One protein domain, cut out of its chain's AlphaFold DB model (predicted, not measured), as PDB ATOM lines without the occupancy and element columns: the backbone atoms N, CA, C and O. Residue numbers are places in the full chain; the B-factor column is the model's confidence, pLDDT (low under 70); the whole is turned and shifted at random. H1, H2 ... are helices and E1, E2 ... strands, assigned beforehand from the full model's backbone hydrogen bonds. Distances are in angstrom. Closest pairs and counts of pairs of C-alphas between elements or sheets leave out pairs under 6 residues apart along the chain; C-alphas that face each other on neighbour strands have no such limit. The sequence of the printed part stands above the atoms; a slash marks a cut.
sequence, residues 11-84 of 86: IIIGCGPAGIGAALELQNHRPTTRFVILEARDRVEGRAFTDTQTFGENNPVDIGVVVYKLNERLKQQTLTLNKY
ATOM      1  N   ILE A  11     186.341 101.724 232.940       94.25
ATOM      2  CA  ILE A  11     185.354 100.797 233.502       94.25
ATOM      3  C   ILE A  11     183.961 101.396 233.294       94.25
ATOM      4  O   ILE A  11     183.725 102.552 233.642       94.25
ATOM      5  N   ILE A  12     183.039 100.607 232.742       94.56
ATOM      6  CA  ILE A  12     181.620 100.955 232.599       94.56
ATOM      7  C   ILE A  12     180.845 100.219 233.693       94.56
ATOM      8  O   ILE A  12     180.911  98.996 233.780       94.56
ATOM      9  N   ILE A  13     180.099 100.945 234.525       94.81
ATOM     10  CA  ILE A  13     179.264 100.348 235.575       94.81
ATOM     11  C   ILE A  13     177.813 100.269 235.090       94.81
ATOM     12  O   ILE A  13     177.192 101.288 234.787       94.81
ATOM     13  N   GLY A  14     177.281  99.050 235.045       92.31
ATOM     14  CA  GLY A  14     175.951  98.686 234.563       92.31
ATOM     15  C   GLY A  14     175.961  98.209 233.109       92.31
ATOM     16  O   GLY A  14     176.308  98.964 232.204       92.31
ATOM     17  N   CYS A  15     175.488  96.987 232.859       91.81
ATOM     18  CA  CYS A  15     175.275  96.411 231.524       91.81
ATOM     19  C   CYS A  15     173.805  96.529 231.080       91.81
ATOM     20  O   CYS A  15     173.198  95.623 230.508       91.81
ATOM     21  N   GLY A  16     173.209  97.682 231.383       90.44
ATOM     22  CA  GLY A  16     171.944  98.098 230.796       90.44
ATOM     23  C   GLY A  16     172.140  98.831 229.462       90.44
ATOM     24  O   GLY A  16     173.269  99.006 228.999       90.44
ATOM     25  N   PRO A  17     171.048  99.358 228.891       89.50
ATOM     26  CA  PRO A  17     171.044 100.136 227.653       89.50
ATOM     27  C   PRO A  17     172.147 101.191 227.530       89.50
ATOM     28  O   PRO A  17     172.885 101.224 226.548       89.50
ATOM     29  N   ALA A  18     172.305 102.024 228.561       91.62
ATOM     30  CA  ALA A  18     173.292 103.097 228.564       91.62
ATOM     31  C   ALA A  18     174.737 102.574 228.572       91.62
ATOM     32  O   ALA A  18     175.578 103.098 227.847       91.62
ATOM     33  N   GLY A  19     175.029 101.533 229.358       93.25
ATOM     34  CA  GLY A  19     176.374 100.961 229.432       93.25
ATOM     35  C   GLY A  19     176.769 100.229 228.152       93.25
ATOM     36  O   GLY A  19     177.876 100.414 227.651       93.25
ATOM     37  N   ILE A  20     175.833  99.475 227.569       91.38
ATOM     38  CA  ILE A  20     176.003  98.850 226.252       91.38
ATOM     39  C   ILE A  20     176.213  99.916 225.169       91.38
ATOM     40  O   ILE A  20     177.130  99.791 224.362       91.38
ATOM     41  N   GLY A  21     175.406 100.981 225.170       92.31
ATOM     42  CA  GLY A  21     175.563 102.109 224.250       92.31
ATOM     43  C   GLY A  21     176.933 102.778 224.377       92.31
ATOM     44  O   GLY A  21     177.613 102.979 223.376       92.31
ATOM     45  N   ALA A  22     177.394 103.041 225.599       93.88
ATOM     46  CA  ALA A  22     178.723 103.603 225.833       93.88
ATOM     47  C   ALA A  22     179.845 102.681 225.321       93.88
ATOM     48  O   ALA A  22     180.795 103.154 224.700       93.88
ATOM     49  N   ALA A  23     179.725 101.368 225.535       93.25
ATOM     50  CA  ALA A  23     180.677 100.380 225.030       93.25
ATOM     51  C   ALA A  23     180.697 100.307 223.495       93.25
ATOM     52  O   ALA A  23     181.770 100.202 222.900       93.25
ATOM     53  N   LEU A  24     179.525 100.380 222.859       92.31
ATOM     54  CA  LEU A  24     179.367 100.432 221.406       92.31
ATOM     55  C   LEU A  24     180.071 101.654 220.813       92.31
ATOM     56  O   LEU A  24     180.918 101.513 219.931       92.31
ATOM     57  N   GLU A  25     179.765 102.836 221.341       94.56
ATOM     58  CA  GLU A  25     180.385 104.093 220.918       94.56
ATOM     59  C   GLU A  25     181.903 104.061 221.124       94.56
ATOM     60  O   GLU A  25     182.672 104.429 220.232       94.56
ATOM     61  N   LEU A  26     182.362 103.537 222.265       93.94
ATOM     62  CA  LEU A  26     183.786 103.405 222.545       93.94
ATOM     63  C   LEU A  26     184.483 102.472 221.548       93.94
ATOM     64  O   LEU A  26     185.571 102.799 221.087       93.94
ATOM     65  N   GLN A  27     183.870 101.353 221.159       91.25
ATOM     66  CA  GLN A  27     184.450 100.464 220.148       91.25
ATOM     67  C   GLN A  27     184.495 101.087 218.759       91.25
ATOM     68  O   GLN A  27     185.494 100.923 218.059       91.25
ATOM     69  N   ASN A  28     183.435 101.795 218.371       92.62
ATOM     70  CA  ASN A  28     183.338 102.420 217.055       92.62
ATOM     71  C   ASN A  28     184.368 103.541 216.891       92.62
ATOM     72  O   ASN A  28     184.978 103.675 215.832       92.62
ATOM     73  N   HIS A  29     184.586 104.329 217.944       95.06
ATOM     74  CA  HIS A  29     185.441 105.514 217.886       95.06
ATOM     75  C   HIS A  29     186.855 105.293 218.443       95.06
ATOM     76  O   HIS A  29     187.767 106.048 218.100       95.06
ATOM     77  N   ARG A  30     187.064 104.287 219.301       94.75
ATOM     78  CA  ARG A  30     188.347 103.976 219.960       94.75
ATOM     79  C   ARG A  30     188.574 102.458 220.080       94.75
ATOM     80  O   ARG A  30     188.625 101.913 221.184       94.75
ATOM     81  N   PRO A  31     188.778 101.749 218.957       90.75
ATOM     82  CA  PRO A  31     188.814 100.282 218.920       90.75
ATOM     83  C   PRO A  31     189.964  99.634 219.710       90.75
ATOM     84  O   PRO A  31     189.923  98.424 219.940       90.75
ATOM     85  N   THR A  32     190.984 100.408 220.096       92.44
ATOM     86  CA  THR A  32     192.143  99.958 220.883       92.44
ATOM     87  C   THR A  32     191.984 100.176 222.389       92.44
ATOM     88  O   THR A  32     192.798  99.656 223.150       92.44
ATOM     89  N   THR A  33     190.962 100.918 222.836       92.44
ATOM     90  CA  THR A  33     190.714 101.143 224.264       92.44
ATOM     91  C   THR A  33     190.295  99.839 224.930       92.44
ATOM     92  O   THR A  33     189.323  99.195 224.525       92.44
ATOM     93  N   ARG A  34     191.013  99.461 225.987       91.12
ATOM     94  CA  ARG A  34     190.686  98.298 226.807       91.12
ATOM     95  C   ARG A  34     189.704  98.725 227.880       91.12
ATOM     96  O   ARG A  34     190.036  99.534 228.741       91.12
ATOM     97  N   PHE A  35     188.506  98.165 227.859       92.50
ATOM     98  CA  PHE A  35     187.498  98.444 228.871       92.50
ATOM     99  C   PHE A  35     186.809  97.167 229.333       92.50
ATOM    100  O   PHE A  35     186.854  96.139 228.655       92.50
ATOM    101  N   VAL A  36     186.152  97.265 230.485       92.94
ATOM    102  CA  VAL A  36     185.263  96.233 231.021       92.94
ATOM    103  C   VAL A  36     183.931  96.859 231.413       92.94
ATOM    104  O   VAL A  36     183.885  98.013 231.845       92.94
ATOM    105  N   ILE A  37     182.851  96.096 231.252       92.81
ATOM    106  CA  ILE A  37     181.527  96.442 231.768       92.81
ATOM    107  C   ILE A  37     181.262  95.561 232.985       92.81
ATOM    108  O   ILE A  37     181.381  94.343 232.884       92.81
ATOM    109  N   LEU A  38     180.906  96.166 234.115       92.38
ATOM    110  CA  LEU A  38     180.538  95.457 235.338       92.38
ATOM    111  C   LEU A  38     179.034  95.578 235.560       92.38
ATOM    112  O   LEU A  38     178.517  96.685 235.673       92.38
ATOM    113  N   GLU A  39     178.334  94.454 235.651       91.56
ATOM    114  CA  GLU A  39     176.907  94.398 235.983       91.56
ATOM    115  C   GLU A  39     176.728  93.721 237.332       91.56
ATOM    116  O   GLU A  39     177.300  92.660 237.562       91.56
ATOM    117  N   ALA A  40     175.949  94.341 238.220       90.44
ATOM    118  CA  ALA A  40     175.718  93.815 239.562       90.44
ATOM    119  C   ALA A  40     174.831  92.564 239.545       90.44
ATOM    120  O   ALA A  40     174.916  91.736 240.447       90.44
ATOM    121  N   ARG A  41     173.964  92.445 238.536       87.06
ATOM    122  CA  ARG A  41     173.120  91.271 238.333       87.06
ATOM    123  C   ARG A  41     173.878  90.148 237.634       87.06
ATOM    124  O   ARG A  41     174.883  90.337 236.952       87.06
ATOM    125  N   ASP A  42     173.322  88.961 237.777       85.75
ATOM    126  CA  ASP A  42     173.735  87.733 237.106       85.75
ATOM    127  C   ASP A  42     173.292  87.658 235.638       85.75
ATOM    128  O   ASP A  42     173.698  86.758 234.906       85.75
ATOM    129  N   ARG A  43     172.517  88.649 235.191       82.81
ATOM    130  CA  ARG A  43     172.050  88.817 233.819       82.81
ATOM    131  C   ARG A  43     172.386  90.198 233.266       82.81
ATOM    132  O   ARG A  43     172.419  91.195 233.986       82.81
ATOM    133  N   VAL A  44     172.548  90.249 231.950       80.25
ATOM    134  CA  VAL A  44     172.638  91.491 231.174       80.25
ATOM    135  C   VAL A  44     171.262  92.184 231.178       80.25
ATOM    136  O   VAL A  44     170.286  91.634 231.689       80.25
ATOM    137  N   GLU A  45     171.167  93.398 230.625       78.25
ATOM    138  CA  GLU A  45     169.927  94.047 230.152       78.25
ATOM    139  C   GLU A  45     169.323  95.119 231.075       78.25
ATOM    140  O   GLU A  45     168.463  95.896 230.657       78.25
ATOM    141  N   GLY A  46     169.795  95.272 232.317       84.00
ATOM    142  CA  GLY A  46     169.314  96.331 233.215       84.00
ATOM    143  C   GLY A  46     167.783  96.305 233.384       84.00
ATOM    144  O   GLY A  46     167.244  95.354 233.961       84.00
ATOM    145  N   ARG A  47     167.090  97.353 232.904       86.25
ATOM    146  CA  ARG A  47     165.612  97.460 232.881       86.25
ATOM    147  C   ARG A  47     164.959  96.934 231.594       86.25
ATOM    148  O   ARG A  47     163.744  96.821 231.573       86.25
ATOM    149  N   ALA A  48     165.723  96.659 230.542       86.19
ATOM    150  CA  ALA A  48     165.201  96.153 229.275       86.19
ATOM    151  C   ALA A  48     165.108  94.621 229.321       86.19
ATOM    152  O   ALA A  48     165.902  93.946 228.690       86.19
ATOM    153  N   PHE A  49     164.217  94.086 230.152       86.81
ATOM    154  CA  PHE A  49     164.151  92.658 230.468       86.81
ATOM    155  C   PHE A  49     162.828  92.060 229.993       86.81
ATOM    156  O   PHE A  49     161.766  92.584 230.338       86.81
ATOM    157  N   THR A  50     162.908  90.945 229.274       88.88
ATOM    158  CA  THR A  50     161.755  90.115 228.922       88.88
ATOM    159  C   THR A  50     161.633  88.981 229.935       88.88
ATOM    160  O   THR A  50     162.478  88.089 229.991       88.88
ATOM    161  N   ASP A  51     160.578  89.007 230.739       88.50
ATOM    162  CA  ASP A  51     160.226  87.922 231.645       88.50
ATOM    163  C   ASP A  51     159.551  86.793 230.868       88.50
ATOM    164  O   ASP A  51     158.469  86.965 230.310       88.50
ATOM    165  N   THR A  52     160.196  85.634 230.831       91.06
ATOM    166  CA  THR A  52     159.681  84.418 230.189       91.06
ATOM    167  C   THR A  52     159.181  83.381 231.197       91.06
ATOM    168  O   THR A  52     158.725  82.314 230.798       91.06
ATOM    169  N   GLN A  53     159.278  83.656 232.500       90.19
ATOM    170  CA  GLN A  53     159.038  82.669 233.554       90.19
ATOM    171  C   GLN A  53     157.732  82.935 234.297       90.19
ATOM    172  O   GLN A  53     156.926  82.019 234.463       90.19
ATOM    173  N   THR A  54     157.480  84.180 234.708       91.94
ATOM    174  CA  THR A  54     156.355  84.514 235.600       91.94
ATOM    175  C   THR A  54     154.991  84.201 234.979       91.94
ATOM    176  O   THR A  54     154.067  83.803 235.686       91.94
ATOM    177  N   PHE A  55     154.866  84.336 233.657       89.81
ATOM    178  CA  PHE A  55     153.614  84.123 232.916       89.81
ATOM    179  C   PHE A  55     153.638  82.860 232.033       89.81
ATOM    180  O   PHE A  55     152.726  82.626 231.236       89.81
ATOM    181  N   GLY A  56     154.654  82.012 232.220       89.12
ATOM    182  CA  GLY A  56     154.902  80.803 231.437       89.12
ATOM    183  C   GLY A  56     155.695  81.064 230.155       89.12
ATOM    184  O   GLY A  56     155.574  82.117 229.535       89.12
ATOM    185  N   GLU A  57     156.466  80.061 229.729       88.94
ATOM    186  CA  GLU A  57     157.457  80.161 228.638       88.94
ATOM    187  C   GLU A  57     156.879  80.645 227.299       88.94
ATOM    188  O   GLU A  57     157.576  81.268 226.503       88.94
ATOM    189  N   ASN A  58     155.588  80.395 227.063       94.12
ATOM    190  CA  ASN A  58     154.889  80.799 225.842       94.12
ATOM    191  C   ASN A  58     154.281  82.211 225.908       94.12
ATOM    192  O   ASN A  58     153.700  82.659 224.922       94.12
ATOM    193  N   ASN A  59     154.397  82.911 227.040       93.75
ATOM    194  CA  ASN A  59     153.852  84.255 227.245       93.75
ATOM    195  C   ASN A  59     154.944  85.212 227.759       93.75
ATOM    196  O   ASN A  59     154.894  85.636 228.917       93.75
ATOM    197  N   PRO A  60     155.945  85.554 226.931       91.06
ATOM    198  CA  PRO A  60     156.970  86.517 227.316       91.06
ATOM    199  C   PRO A  60     156.363  87.903 227.583       91.06
ATOM    200  O   PRO A  60     155.520  88.376 226.816       91.06
ATOM    201  N   VAL A  61     156.816  88.571 228.647       89.88
ATOM    202  CA  VAL A  61     156.368  89.917 229.042       89.88
ATOM    203  C   VAL A  61     157.561  90.848 229.219       89.88
ATOM    204  O   VAL A  61     158.428  90.611 230.057       89.88
ATOM    205  N   ASP A  62     157.580  91.960 228.492       90.06
ATOM    206  CA  ASP A  62     158.606  92.987 228.670       90.06
ATOM    207  C   ASP A  62     158.335  93.836 229.924       90.06
ATOM    208  O   ASP A  62     157.324  94.532 230.025       90.06
ATOM    209  N   ILE A  63     159.282  93.834 230.867       86.19
ATOM    210  CA  ILE A  63     159.269  94.660 232.095       86.19
ATOM    211  C   ILE A  63     159.986  96.016 231.857       86.19
ATOM    212  O   ILE A  63     160.106  96.872 232.735       86.19
ATOM    213  N   GLY A  64     160.417  96.247 230.616       79.00
ATOM    214  CA  GLY A  64     160.928  97.496 230.063       79.00
ATOM    215  C   GLY A  64     161.518  97.239 228.676       79.00
ATOM    216  O   GLY A  64     161.946  96.126 228.389       79.00
ATOM    217  N   VAL A  65     161.553  98.251 227.803       66.50
ATOM    218  CA  VAL A  65     162.011  98.091 226.410       66.50
ATOM    219  C   VAL A  65     163.176  99.013 226.100       66.50
ATOM    220  O   VAL A  65     163.086 100.223 226.308       66.50
ATOM    221  N   VAL A  66     164.232  98.438 225.522       61.69
ATOM    222  CA  VAL A  66     165.187  99.144 224.665       61.69
ATOM    223  C   VAL A  66     165.639  98.215 223.534       61.69
ATOM    224  O   VAL A  66     165.922  97.047 223.774       61.69
ATOM    225  N   VAL A  67     165.732  98.733 222.306       60.12
ATOM    226  CA  VAL A  67     166.147  97.975 221.116       60.12
ATOM    227  C   VAL A  67     167.563  98.388 220.699       60.12
ATOM    228  O   VAL A  67     167.790  99.550 220.366       60.12
ATOM    229  N   TYR A  68     168.505  97.437 220.670       60.97
ATOM    230  CA  TYR A  68     169.854  97.617 220.105       60.97
ATOM    231  C   TYR A  68     170.216  96.484 219.145       60.97
ATOM    232  O   TYR A  68     169.777  95.347 219.308       60.97
ATOM    233  N   LYS A  69     171.094  96.773 218.179       56.41
ATOM    234  CA  LYS A  69     171.696  95.770 217.294       56.41
ATOM    235  C   LYS A  69     173.103  95.432 217.801       56.41
ATOM    236  O   LYS A  69     174.045  96.175 217.545       56.41
ATOM    237  N   LEU A  70     173.233  94.342 218.557       59.22
ATOM    238  CA  LEU A  70     174.519  93.867 219.085       59.22
ATOM    239  C   LEU A  70     175.264  93.001 218.057       59.22
ATOM    240  O   LEU A  70     174.645  92.225 217.332       59.22
ATOM    241  N   ASN A  71     176.595  93.107 218.020       64.31
ATOM    242  CA  ASN A  71     177.481  92.209 217.268       64.31
ATOM    243  C   ASN A  71     178.151  91.167 218.198       64.31
ATOM    244  O   ASN A  71     178.183  91.344 219.416       64.31
ATOM    245  N   GLU A  72     178.696  90.080 217.634       64.38
ATOM    246  CA  GLU A  72     179.272  88.952 218.401       64.38
ATOM    247  C   GLU A  72     180.469  89.336 219.287       64.38
ATOM    248  O   GLU A  72     180.679  88.751 220.349       64.38
ATOM    249  N   ARG A  73     181.233  90.362 218.899       63.09
ATOM    250  CA  ARG A  73     182.387  90.850 219.667       63.09
ATOM    251  C   ARG A  73     181.957  91.480 220.998       63.09
ATOM    252  O   ARG A  73     182.607  91.253 222.013       63.09
ATOM    253  N   LEU A  74     180.832  92.198 221.027       62.06
ATOM    254  CA  LEU A  74     180.300  92.814 222.253       62.06
ATOM    255  C   LEU A  74     179.780  91.788 223.260       62.06
ATOM    256  O   LEU A  74     179.911  91.994 224.468       62.06
ATOM    257  N   LYS A  75     179.230  90.668 222.774       65.38
ATOM    258  CA  LYS A  75     178.792  89.566 223.642       65.38
ATOM    259  C   LYS A  75     179.966  89.001 224.446       65.38
ATOM    260  O   LYS A  75     179.822  88.746 225.633       65.38
ATOM    261  N   GLN A  76     181.143  88.882 223.826       61.62
ATOM    262  CA  GLN A  76     182.358  88.364 224.471       61.62
ATOM    263  C   GLN A  76     182.977  89.336 225.487       61.62
ATOM    264  O   GLN A  76     183.713  88.912 226.373       61.62
ATOM    265  N   GLN A  77     182.686  90.634 225.368       59.19
ATOM    266  CA  GLN A  77     183.221  91.686 226.242       59.19
ATOM    267  C   GLN A  77     182.281  92.046 227.400       59.19
ATOM    268  O   GLN A  77     182.591  92.928 228.202       59.19
ATOM    269  N   THR A  78     181.144  91.359 227.496       56.62
ATOM    270  CA  THR A  78     180.197  91.498 228.597       56.62
ATOM    271  C   THR A  78     180.472  90.409 229.631       56.62
ATOM    272  O   THR A  78     180.355  89.222 229.336       56.62
ATOM    273  N   LEU A  79     180.856  90.803 230.846       61.69
ATOM    274  CA  LEU A  79     181.111  89.894 231.964       61.69
ATOM    275  C   LEU A  79     180.140  90.234 233.102       61.69
ATOM    276  O   LEU A  79     180.028  91.390 233.503       61.69
ATOM    277  N   THR A  80     179.419  89.236 233.611       55.44
ATOM    278  CA  THR A  80     178.550  89.374 234.790       55.44
ATOM    279  C   THR A  80     179.356  89.113 236.067       55.44
ATOM    280  O   THR A  80     180.285  88.300 236.056       55.44
ATOM    281  N   LEU A  81     179.032  89.802 237.172       45.16
ATOM    282  CA  LEU A  81     179.837  89.752 238.409       45.16
ATOM    283  C   LEU A  81     179.980  88.341 238.998       45.16
ATOM    284  O   LEU A  81     181.021  88.029 239.568       45.16
ATOM    285  N   ASN A  82     178.976  87.476 238.822       46.72
ATOM    286  CA  ASN A  82     179.012  86.099 239.325       46.72
ATOM    287  C   ASN A  82     180.203  85.292 238.789       46.72
ATOM    288  O   ASN A  82     180.664  84.375 239.451       46.72
ATOM    289  N   LYS A  83     180.745  85.665 237.624       48.34
ATOM    290  CA  LYS A  83     181.882  84.987 236.991       48.34
ATOM    291  C   LYS A  83     183.247  85.329 237.617       48.34
ATOM    292  O   LYS A  83     184.254  84.783 237.187       48.34
ATOM    293  N   TYR A  84     183.289  86.250 238.586       45.00
ATOM    294  CA  TYR A  84     184.500  86.674 239.307       45.00
ATOM    295  C   TYR A  84     184.553  86.189 240.767       45.00
ATOM    296  O   TYR A  84     185.513  86.509 241.468       45.00
TER     297      TYR A  84
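What this domain is: This is residues 11 to 84 of the 86 residues of the protein "Hypothetical protein" of Rotaria sordida (UniProt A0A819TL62). Helix H1 packs along one face of two parallel strands, E1 and E2, and from this small body a long loop, residues 40 to 71, runs far out to one side and folds back on itself. The loop's return leads to the last stretch, the short H2, E3 and H3 in a row along the chain, with E3 meeting the sheet at E2. The printed part has 74 residues, with three named helices and three named strands in the order E1, H1, E2, H2, E3, H3; the sheet runs E1, E2, E3, with E1 and E2 parallel. The class is mixed, helices and strands, with under half of the residues in named elements. The whole is only just loose, close to compact, with a radius of gyration of the C-alphas of 13.6 A, and elongated, spanning 43 by 27 by 18 A.

Where its parts are: E1 is residues 11 to 13, 6.4 A long, with C-alpha 11 at (185.354, 100.797, 233.502). H1, residues 17 to 29, measures 18.2 A and ends with C-alpha 29 at (185.441, 105.514, 217.886). E2 is residues 35 to 39, 13.4 A. H2 is residues 72 to 76, 6.8 A; E3 is residues 78 to 80, 6.8 A; H3 is residues 81 to 84, 5.7 A, ending with C-alpha 84 at (184.500, 86.674, 239.307).

How they stand to each other: E1 and E2 are parallel at 20 degrees, with N 12 and O 36 at 2.9 A and N 38 and O 12 at 2.8 A, within hydrogen-bond range. E1, H1 and E2 form a strand-helix-strand unit, two parallel neighbour strands with a helix between, whose crossover is right-handed. H1 is on the sheet at a height over the sheet of 10.0 A; it lies over E2 and runs along the strands, at 8 degrees to E2 on the local plane. The closest C-alphas of E1 and H1 are those of Ile 12 and Gly 19, 6.1 A apart. E2 and the edge strand E3 meet only at a point, where C-alphas 39 and 80 face each other at 5.4 A. H1 and H2 are close but not clearly touching, the closest C-alphas being those of Leu 24 and Leu 74 at 7.7 A. H2 is not on the sheet; H3 is only just not on it, with 4 pairs of C-alphas within 10 A. In H1 every O i to N i+4 pair is within hydrogen-bond range; in H2 it is 0 of 1, with 2 of 2 O i to N i+3 pairs, and H3 is too short for an O i to N i+4 pair.

The domain as a whole: The two C-alphas farthest apart are those of Thr 32 and Phe 55, 43.4 A. The link from E2 to H2 is long, 32 residues, and in it residues 50 to 51 pair antiparallel with residues 61 to 62; the other links are tight. Residues 28 to 33 stand free. The printed part has no cut. Its mean pLDDT is 81.6, and residues 65 to 84 are under 70.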